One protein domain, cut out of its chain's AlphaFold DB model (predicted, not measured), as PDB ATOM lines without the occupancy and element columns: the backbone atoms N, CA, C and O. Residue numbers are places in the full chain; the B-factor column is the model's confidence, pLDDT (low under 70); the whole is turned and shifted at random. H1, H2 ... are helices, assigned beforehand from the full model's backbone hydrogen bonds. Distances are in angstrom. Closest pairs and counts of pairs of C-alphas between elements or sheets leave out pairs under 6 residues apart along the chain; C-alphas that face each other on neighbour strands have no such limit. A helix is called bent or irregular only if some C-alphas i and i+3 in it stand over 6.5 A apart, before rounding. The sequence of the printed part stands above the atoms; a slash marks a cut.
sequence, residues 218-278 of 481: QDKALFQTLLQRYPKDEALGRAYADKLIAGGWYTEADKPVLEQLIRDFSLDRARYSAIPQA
ATOM      1  N   GLN A 218     221.102 236.796 371.120       87.31
ATOM      2  CA  GLN A 218     221.320 236.344 372.504       87.31
ATOM      3  C   GLN A 218     220.157 236.679 373.456       87.31
ATOM      4  O   GLN A 218     220.182 236.284 374.617       87.31
ATOM      5  N   ASP A 219     219.137 237.386 372.968       89.50
ATOM      6  CA  ASP A 219     217.960 237.767 373.743       89.50
ATOM      7  C   ASP A 219     216.838 236.724 373.579       89.50
ATOM      8  O   ASP A 219     216.295 236.519 372.486       89.50
ATOM      9  N   LYS A 220     216.497 236.059 374.689       88.81
ATOM     10  CA  LYS A 220     215.424 235.058 374.772       88.81
ATOM     11  C   LYS A 220     214.033 235.683 374.609       88.81
ATOM     12  O   LYS A 220     213.173 235.068 373.980       88.81
ATOM     13  N   ALA A 221     213.810 236.887 375.137       92.00
ATOM     14  CA  ALA A 221     212.529 237.587 375.039       92.00
ATOM     15  C   ALA A 221     212.277 238.071 373.606       92.00
ATOM     16  O   ALA A 221     211.178 237.883 373.085       92.00
ATOM     17  N   LEU A 222     213.313 238.577 372.922       93.56
ATOM     18  CA  LEU A 222     213.234 238.901 371.495       93.56
ATOM     19  C   LEU A 222     212.838 237.674 370.662       93.56
ATOM     20  O   LEU A 222     211.916 237.758 369.856       93.56
ATOM     21  N   PHE A 223     213.468 236.515 370.887       93.25
ATOM     22  CA  PHE A 223     213.093 235.266 370.207       93.25
ATOM     23  C   PHE A 223     211.622 234.881 370.430       93.25
ATOM     24  O   PHE A 223     210.943 234.484 369.484       93.25
ATOM     25  N   GLN A 224     211.115 235.027 371.658       92.06
ATOM     26  CA  GLN A 224     209.707 234.771 371.979       92.06
ATOM     27  C   GLN A 224     208.770 235.749 371.252       92.06
ATOM     28  O   GLN A 224     207.758 235.323 370.700       92.06
ATOM     29  N   THR A 225     209.121 237.039 371.183       96.00
ATOM     30  CA  THR A 225     208.370 238.045 370.409       96.00
ATOM     31  C   THR A 225     208.364 237.730 368.910       96.00
ATOM     32  O   THR A 225     207.320 237.835 368.267       96.00
ATOM     33  N   LEU A 226     209.500 237.300 368.348       96.50
ATOM     34  CA  LEU A 226     209.584 236.882 366.947       96.50
ATOM     35  C   LEU A 226     208.709 235.647 366.687       96.50
ATOM     36  O   LEU A 226     207.968 235.638 365.713       96.50
ATOM     37  N   LEU A 227     208.725 234.637 367.566       93.81
ATOM     38  CA  LEU A 227     207.896 233.432 367.412       93.81
ATOM     39  C   LEU A 227     206.393 233.712 367.495       93.81
ATOM     40  O   LEU A 227     205.619 233.092 366.772       93.81
ATOM     41  N   GLN A 228     205.969 234.660 368.335       94.56
ATOM     42  CA  GLN A 228     204.571 235.099 368.379       94.56
ATOM     43  C   GLN A 228     204.128 235.769 367.070       94.56
ATOM     44  O   GLN A 228     202.961 235.668 366.696       94.56
ATOM     45  N   ARG A 229     205.047 236.454 366.377       96.44
ATOM     46  CA  ARG A 229     204.767 237.166 365.124       96.44
ATOM     47  C   ARG A 229     204.873 236.278 363.887       96.44
ATOM     48  O   ARG A 229     204.048 236.405 362.990       96.44
ATOM     49  N   TYR A 230     205.840 235.363 363.876       95.12
ATOM     50  CA  TYR A 230     206.150 234.454 362.773       95.12
ATOM     51  C   TYR A 230     205.950 232.977 363.192       95.12
ATOM     52  O   TYR A 230     206.876 232.170 363.082       95.12
ATOM     53  N   PRO A 231     204.754 232.571 363.674       93.69
ATOM     54  CA  PRO A 231     204.532 231.260 364.301       93.69
ATOM     55  C   PRO A 231     204.615 230.069 363.333       93.69
ATOM     56  O   PRO A 231     204.518 228.925 363.764       93.69
ATOM     57  N   LYS A 232     204.758 230.322 362.027       92.06
ATOM     58  CA  LYS A 232     204.901 229.303 360.975       92.06
ATOM     59  C   LYS A 232     206.325 229.207 360.417       92.06
ATOM     60  O   LYS A 232     206.563 228.394 359.529       92.06
ATOM     61  N   ASP A 233     207.263 230.024 360.901       93.56
ATOM     62  CA  ASP A 233     208.648 230.000 360.430       93.56
ATOM     63  C   ASP A 233     209.425 228.850 361.098       93.56
ATOM     64  O   ASP A 233     209.828 228.927 362.260       93.56
ATOM     65  N   GLU A 234     209.628 227.765 360.345       92.38
ATOM     66  CA  GLU A 234     210.336 226.566 360.812       92.38
ATOM     67  C   GLU A 234     211.787 226.857 361.215       92.38
ATOM     68  O   GLU A 234     212.274 226.327 362.217       92.38
ATOM     69  N   ALA A 235     212.481 227.734 360.482       93.69
ATOM     70  CA  ALA A 235     213.863 228.086 360.786       93.69
ATOM     71  C   ALA A 235     213.958 228.850 362.117       93.69
ATOM     72  O   ALA A 235     214.876 228.601 362.900       93.69
ATOM     73  N   LEU A 236     212.986 229.720 362.409       95.69
ATOM     74  CA  LEU A 236     212.860 230.418 363.688       95.69
ATOM     75  C   LEU A 236     212.500 229.470 364.841       95.69
ATOM     76  O   LEU A 236     213.163 229.499 365.881       95.69
ATOM     77  N   GLY A 237     211.503 228.602 364.644       94.56
ATOM     78  CA  GLY A 237     211.090 227.585 365.615       94.56
ATOM     79  C   GLY A 237     212.234 226.657 366.014       94.56
ATOM     80  O   GLY A 237     212.535 226.484 367.199       94.56
ATOM     81  N   ARG A 238     212.937 226.128 365.010       93.50
ATOM     82  CA  ARG A 238     214.118 225.284 365.185       93.50
ATOM     83  C   ARG A 238     215.276 226.029 365.846       93.50
ATOM     84  O   ARG A 238     215.881 225.484 366.765       93.50
ATOM     85  N   ALA A 239     215.572 227.264 365.432       94.25
ATOM     86  CA  ALA A 239     216.643 228.057 366.036       94.25
ATOM     87  C   ALA A 239     216.393 228.318 367.532       94.25
ATOM     88  O   ALA A 239     217.331 228.244 368.327       94.25
ATOM     89  N   TYR A 240     215.143 228.560 367.937       93.81
ATOM     90  CA  TYR A 240     214.800 228.719 369.351       93.81
ATOM     91  C   TYR A 240     214.875 227.393 370.130       93.81
ATOM     92  O   TYR A 240     215.426 227.369 371.230       93.81
ATOM     93  N   ALA A 241     214.423 226.272 369.555       92.19
ATOM     94  CA  ALA A 241     214.579 224.946 370.167       92.19
ATOM     95  C   ALA A 241     216.064 224.565 370.367       92.19
ATOM     96  O   ALA A 241     216.452 224.091 371.439       92.19
ATOM     97  N   ASP A 242     216.917 224.849 369.376       89.56
ATOM     98  CA  ASP A 242     218.371 224.682 369.474       89.56
ATOM     99  C   ASP A 242     218.990 225.615 370.535       89.56
ATOM    100  O   ASP A 242     219.901 225.209 371.258       89.56
ATOM    101  N   LYS A 243     218.479 226.843 370.703       88.69
ATOM    102  CA  LYS A 243     218.910 227.763 371.773       88.69
ATOM    103  C   LYS A 243     218.495 227.301 373.172       88.69
ATOM    104  O   LYS A 243     219.266 227.485 374.110       88.69
ATOM    105  N   LEU A 244     217.332 226.665 373.327       87.38
ATOM    106  CA  LEU A 244     216.934 226.052 374.597       87.38
ATOM    107  C   LEU A 244     217.911 224.931 374.986       87.38
ATOM    108  O   LEU A 244     218.503 225.000 376.061       87.38
ATOM    109  N   ILE A 245     218.134 223.953 374.102       83.31
ATOM    110  CA  ILE A 245     218.947 222.763 374.412       83.31
ATOM    111  C   ILE A 245     220.458 223.029 374.320       83.31
ATOM    112  O   ILE A 245     221.168 222.897 375.314       83.31
ATOM    113  N   ALA A 246     220.975 223.419 373.153       77.50
ATOM    114  CA  ALA A 246     222.415 223.613 372.942       77.50
ATOM    115  C   ALA A 246     222.900 225.002 373.394       77.50
ATOM    116  O   ALA A 246     224.031 225.149 373.859       77.50
ATOM    117  N   GLY A 247     222.039 226.020 373.295       71.69
ATOM    118  CA  GLY A 247     222.298 227.365 373.822       71.69
ATOM    119  C   GLY A 247     222.091 227.506 375.334       71.69
ATOM    120  O   GLY A 247     222.357 228.581 375.866       71.69
ATOM    121  N   GLY A 248     221.642 226.447 376.024       73.62
ATOM    122  CA  GLY A 248     221.440 226.391 377.478       73.62
ATOM    123  C   GLY A 248     220.439 227.403 378.039       73.62
ATOM    124  O   GLY A 248     220.513 227.742 379.215       73.62
ATOM    125  N   TRP A 249     219.501 227.889 377.220       81.75
ATOM    126  CA  TRP A 249     218.394 228.734 377.685       81.75
ATOM    127  C   TRP A 249     217.263 227.944 378.352       81.75
ATOM    128  O   TRP A 249     216.310 228.559 378.840       81.75
ATOM    129  N   TYR A 250     217.322 226.609 378.322       83.56
ATOM    130  CA  TYR A 250     216.311 225.739 378.909       83.56
ATOM    131  C   TYR A 250     216.244 225.873 380.435       83.56
ATOM    132  O   TYR A 250     217.227 225.685 381.150       83.56
ATOM    133  N   THR A 251     215.033 226.098 380.925       81.69
ATOM    134  CA  THR A 251     214.619 225.870 382.309       81.69
ATOM    135  C   THR A 251     213.447 224.886 382.317       81.69
ATOM    136  O   THR A 251     212.784 224.707 381.297       81.69
ATOM    137  N   GLU A 252     213.111 224.285 383.461       78.12
ATOM    138  CA  GLU A 252     211.925 223.408 383.552       78.12
ATOM    139  C   GLU A 252     210.608 224.130 383.179       78.12
ATOM    140  O   GLU A 252     209.654 223.488 382.741       78.12
ATOM    141  N   ALA A 253     210.562 225.466 383.265       83.94
ATOM    142  CA  ALA A 253     209.427 226.270 382.802       83.94
ATOM    143  C   ALA A 253     209.310 226.343 381.264       83.94
ATOM    144  O   ALA A 253     208.226 226.608 380.748       83.94
ATOM    145  N   ASP A 254     210.389 226.077 380.518       87.56
ATOM    146  CA  ASP A 254     210.391 226.063 379.047       87.56
ATOM    147  C   ASP A 254     209.924 224.727 378.456       87.56
ATOM    148  O   ASP A 254     209.625 224.658 377.264       87.56
ATOM    149  N   LYS A 255     209.817 223.666 379.269       87.06
ATOM    150  CA  LYS A 255     209.364 222.334 378.844       87.06
ATOM    151  C   LYS A 255     208.095 222.330 377.974       87.06
ATOM    152  O   LYS A 255     208.149 221.720 376.904       87.06
ATOM    153  N   PRO A 256     206.970 222.982 378.348       90.56
ATOM    154  CA  PRO A 256     205.773 223.001 377.504       90.56
ATOM    155  C   PRO A 256     206.001 223.716 376.167       90.56
ATOM    156  O   PRO A 256     205.439 223.297 375.157       90.56
ATOM    157  N   VAL A 257     206.851 224.750 376.146       90.94
ATOM    158  CA  VAL A 257     207.196 225.497 374.928       90.94
ATOM    159  C   VAL A 257     208.057 224.635 374.009       90.94
ATOM    160  O   VAL A 257     207.753 224.524 372.829       90.94
ATOM    161  N   LEU A 258     209.080 223.955 374.534       90.38
ATOM    162  CA  LEU A 258     209.914 223.048 373.742       90.38
ATOM    163  C   LEU A 258     209.102 221.875 373.174       90.38
ATOM    164  O   LEU A 258     209.201 221.578 371.987       90.38
ATOM    165  N   GLU A 259     208.251 221.251 373.991       90.75
ATOM    166  CA  GLU A 259     207.318 220.210 373.544       90.75
ATOM    167  C   GLU A 259     206.346 220.717 372.470       90.75
ATOM    168  O   GLU A 259     205.959 219.952 371.588       90.75
ATOM    169  N   GLN A 260     205.953 221.993 372.517       92.00
ATOM    170  CA  GLN A 260     205.177 222.618 371.452       92.00
ATOM    171  C   GLN A 260     205.999 222.794 370.169       92.00
ATOM    172  O   GLN A 260     205.563 222.314 369.131       92.00
ATOM    173  N   LEU A 261     207.204 223.371 370.232       93.50
ATOM    174  CA  LEU A 261     208.082 223.533 369.061       93.50
ATOM    175  C   LEU A 261     208.373 222.194 368.363       93.50
ATOM    176  O   LEU A 261     208.372 222.123 367.138       93.50
ATOM    177  N   ILE A 262     208.590 221.124 369.140       92.56
ATOM    178  CA  ILE A 262     208.823 219.773 368.610       92.56
ATOM    179  C   ILE A 262     207.621 219.278 367.795       92.56
ATOM    180  O   ILE A 262     207.820 218.674 366.744       92.56
ATOM    181  N   ARG A 263     206.387 219.532 368.251       93.38
ATOM    182  CA  ARG A 263     205.170 219.155 367.513       93.38
ATOM    183  C   ARG A 263     204.940 220.065 366.310       93.38
ATOM    184  O   ARG A 263     204.827 219.570 365.194       93.38
ATOM    185  N   ASP A 264     204.894 221.372 366.546       93.25
ATOM    186  CA  ASP A 264     204.471 222.381 365.571       93.25
ATOM    187  C   ASP A 264     205.422 222.423 364.358       93.25
ATOM    188  O   ASP A 264     204.971 222.607 363.229       93.25
ATOM    189  N   PHE A 265     206.717 222.154 364.572       93.81
ATOM    190  CA  PHE A 265     207.747 222.100 363.525       93.81
ATOM    191  C   PHE A 265     208.270 220.683 363.232       93.81
ATOM    192  O   PHE A 265     209.286 220.535 362.560       93.81
ATOM    193  N   SER A 266     207.594 219.634 363.723       92.50
ATOM    194  CA  SER A 266     207.947 218.218 363.481       92.50
ATOM    195  C   SER A 266     209.431 217.887 363.726       92.50
ATOM    196  O   SER A 266     210.056 217.126 362.985       92.50
ATOM    197  N   LEU A 267     210.017 218.489 364.764       91.25
ATOM    198  CA  LEU A 267     211.439 218.356 365.067       91.25
ATOM    199  C   LEU A 267     211.754 216.945 365.587       91.25
ATOM    200  O   LEU A 267     210.941 216.333 366.280       91.25
ATOM    201  N   ASP A 268     212.963 216.444 365.318       88.75
ATOM    202  CA  ASP A 268     213.408 215.143 365.835       88.75
ATOM    203  C   ASP A 268     213.390 215.122 367.371       88.75
ATOM    204  O   ASP A 268     214.290 215.644 368.035       88.75
ATOM    205  N   ARG A 269     212.374 214.467 367.941       84.94
ATOM    206  CA  ARG A 269     212.195 214.326 369.385       84.94
ATOM    207  C   ARG A 269     213.450 213.763 370.064       84.94
ATOM    208  O   ARG A 269     213.728 214.194 371.179       84.94
ATOM    209  N   ALA A 270     214.232 212.876 369.441       83.94
ATOM    210  CA  ALA A 270     215.436 212.320 370.067       83.94
ATOM    211  C   ALA A 270     216.496 213.402 370.357       83.94
ATOM    212  O   ALA A 270     217.061 213.424 371.451       83.94
ATOM    213  N   ARG A 271     216.687 214.356 369.435       82.56
ATOM    214  CA  ARG A 271     217.601 215.506 369.583       82.56
ATOM    215  C   ARG A 271     217.231 216.454 370.732       82.56
ATOM    216  O   ARG A 271     218.128 217.057 371.312       82.56
ATOM    217  N   TYR A 272     215.944 216.583 371.067       79.38
ATOM    218  CA  TYR A 272     215.459 217.547 372.075       79.38
ATOM    219  C   TYR A 272     214.911 216.903 373.365       79.38
ATOM    220  O   TYR A 272     214.657 217.612 374.333       79.38
ATOM    221  N   SER A 273     214.760 215.571 373.422       63.91
ATOM    222  CA  SER A 273     214.307 214.846 374.630       63.91
ATOM    223  C   SER A 273     215.400 214.654 375.675       63.91
ATOM    224  O   SER A 273     215.094 214.383 376.834       63.91
ATOM    225  N   ALA A 274     216.669 214.780 375.283       55.19
ATOM    226  CA  ALA A 274     217.825 214.634 376.162       55.19
ATOM    227  C   ALA A 274     218.040 215.874 377.052       55.19
ATOM    228  O   ALA A 274     219.153 216.379 377.164       55.19
ATOM    229  N   ILE A 275     216.971 216.360 377.692       54.84
ATOM    230  CA  ILE A 275     217.046 217.289 378.820       54.84
ATOM    231  C   ILE A 275     217.654 216.494 379.982       54.84
ATOM    232  O   ILE A 275     216.987 215.591 380.498       54.84
ATOM    233  N   PRO A 276     218.894 216.775 380.422       54.06
ATOM    234  CA  PRO A 276     219.462 216.078 381.558       54.06
ATOM    235  C   PRO A 276     218.749 216.605 382.801       54.06
ATOM    236  O   PRO A 276     219.052 217.696 383.285       54.06
ATOM    237  N   GLN A 277     217.782 215.849 383.324       55.50
ATOM    238  CA  GLN A 277     217.278 216.128 384.664       55.50
ATOM    239  C   GLN A 277     218.468 216.077 385.622       55.50
ATOM    240  O   GLN A 277     219.263 215.135 385.573       55.50
ATOM    241  N   ALA A 278     218.608 217.104 386.462       64.12
ATOM    242  CA  ALA A 278     219.747 217.270 387.356       64.12
ATOM    243  C   ALA A 278     219.749 216.185 388.449       64.12
ATOM    244  O   ALA A 278     219.299 216.394 389.579       64.12
TER     245      ALA A 278
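This is residues 218 to 278 of the 481 residues of the protein "ABC transporter substrate-binding protein" of Hymenobacter sp. HDW8 (UniProt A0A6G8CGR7). Three helices, H1, H2 and H3, fold back and forth one after the other as two helical hairpins that share H2, with H2 between H1 and H3, which stay apart from each other; the short helix H4 packs on the later part of H3, on the side of the domain away from H1. Residues 274 to 278 form a tail with no named element after H4. The printed part has 61 residues with four named helices, in the order H1, H2, H3, H4, and no named strand; the class is all helix. It is compact, with a radius of gyration of the C-alphas of 10.8 A, and the C-alphas span 33 by 24 by 17 A along their three main axes.

H1 is residues 220 to 229, 14.5 A from first to last C-alpha, and begins with C-alpha 220 at (215.424, 235.058, 374.772). H2 is residues 234 to 245 and measures 16.5 A; its C-alpha 234 is at (210.336, 226.566, 360.812). H3, residues 252 to 264, is the longest helix with 13 residues and 19.5 A. It is irregular: C-alphas 253 and 256 are 7.2 A apart. H4 is residues 269 to 273, 5.7 A long, and ends with C-alpha 273 at (214.307, 214.846, 374.630).

H1 and H2 touch and form a helical hairpin, at a shallow tilt of 26 degrees, opposite ways. Their closest C-alphas are those of Phe 223 and Tyr 240, 6.8 A apart, and H2 touches H1 with residues 236 to 240 alone. H2 and H3 touch and form a second helical hairpin, at a shallow tilt of 29 degrees, opposite ways. The closest C-alphas of H2 and H3 are those of Gly 237 and Leu 261, 6.1 A apart. H3 and H4 only just touch, with 3 pairs of C-alphas within 8 A; the closest are those of Ile 262 and Arg 269, 6.5 A apart, and H3 touches H4 with residues 258 to 262 alone. H2 and H4 are close but not clearly touching; their closest C-alphas, of Ile 245 and Tyr 272, are 6.7 A apart. H1 is apart from H3 and from H4. In H1, H2 and H4 every pair of O i and N i+4 is within hydrogen-bond range; in H3, 7 of 9 are.

The two C-alphas farthest apart, those of Arg 229 and Ala 278, are 33.4 A apart. The printed part has no cut. The links from H1 to H2 and from H3 to H4 are tight, the link from H2 to H3 is short, and no link is long. The mean pLDDT of the printed part is 86.3; residues 273 to 278, of which Ser 273 belongs to H4, are under 70.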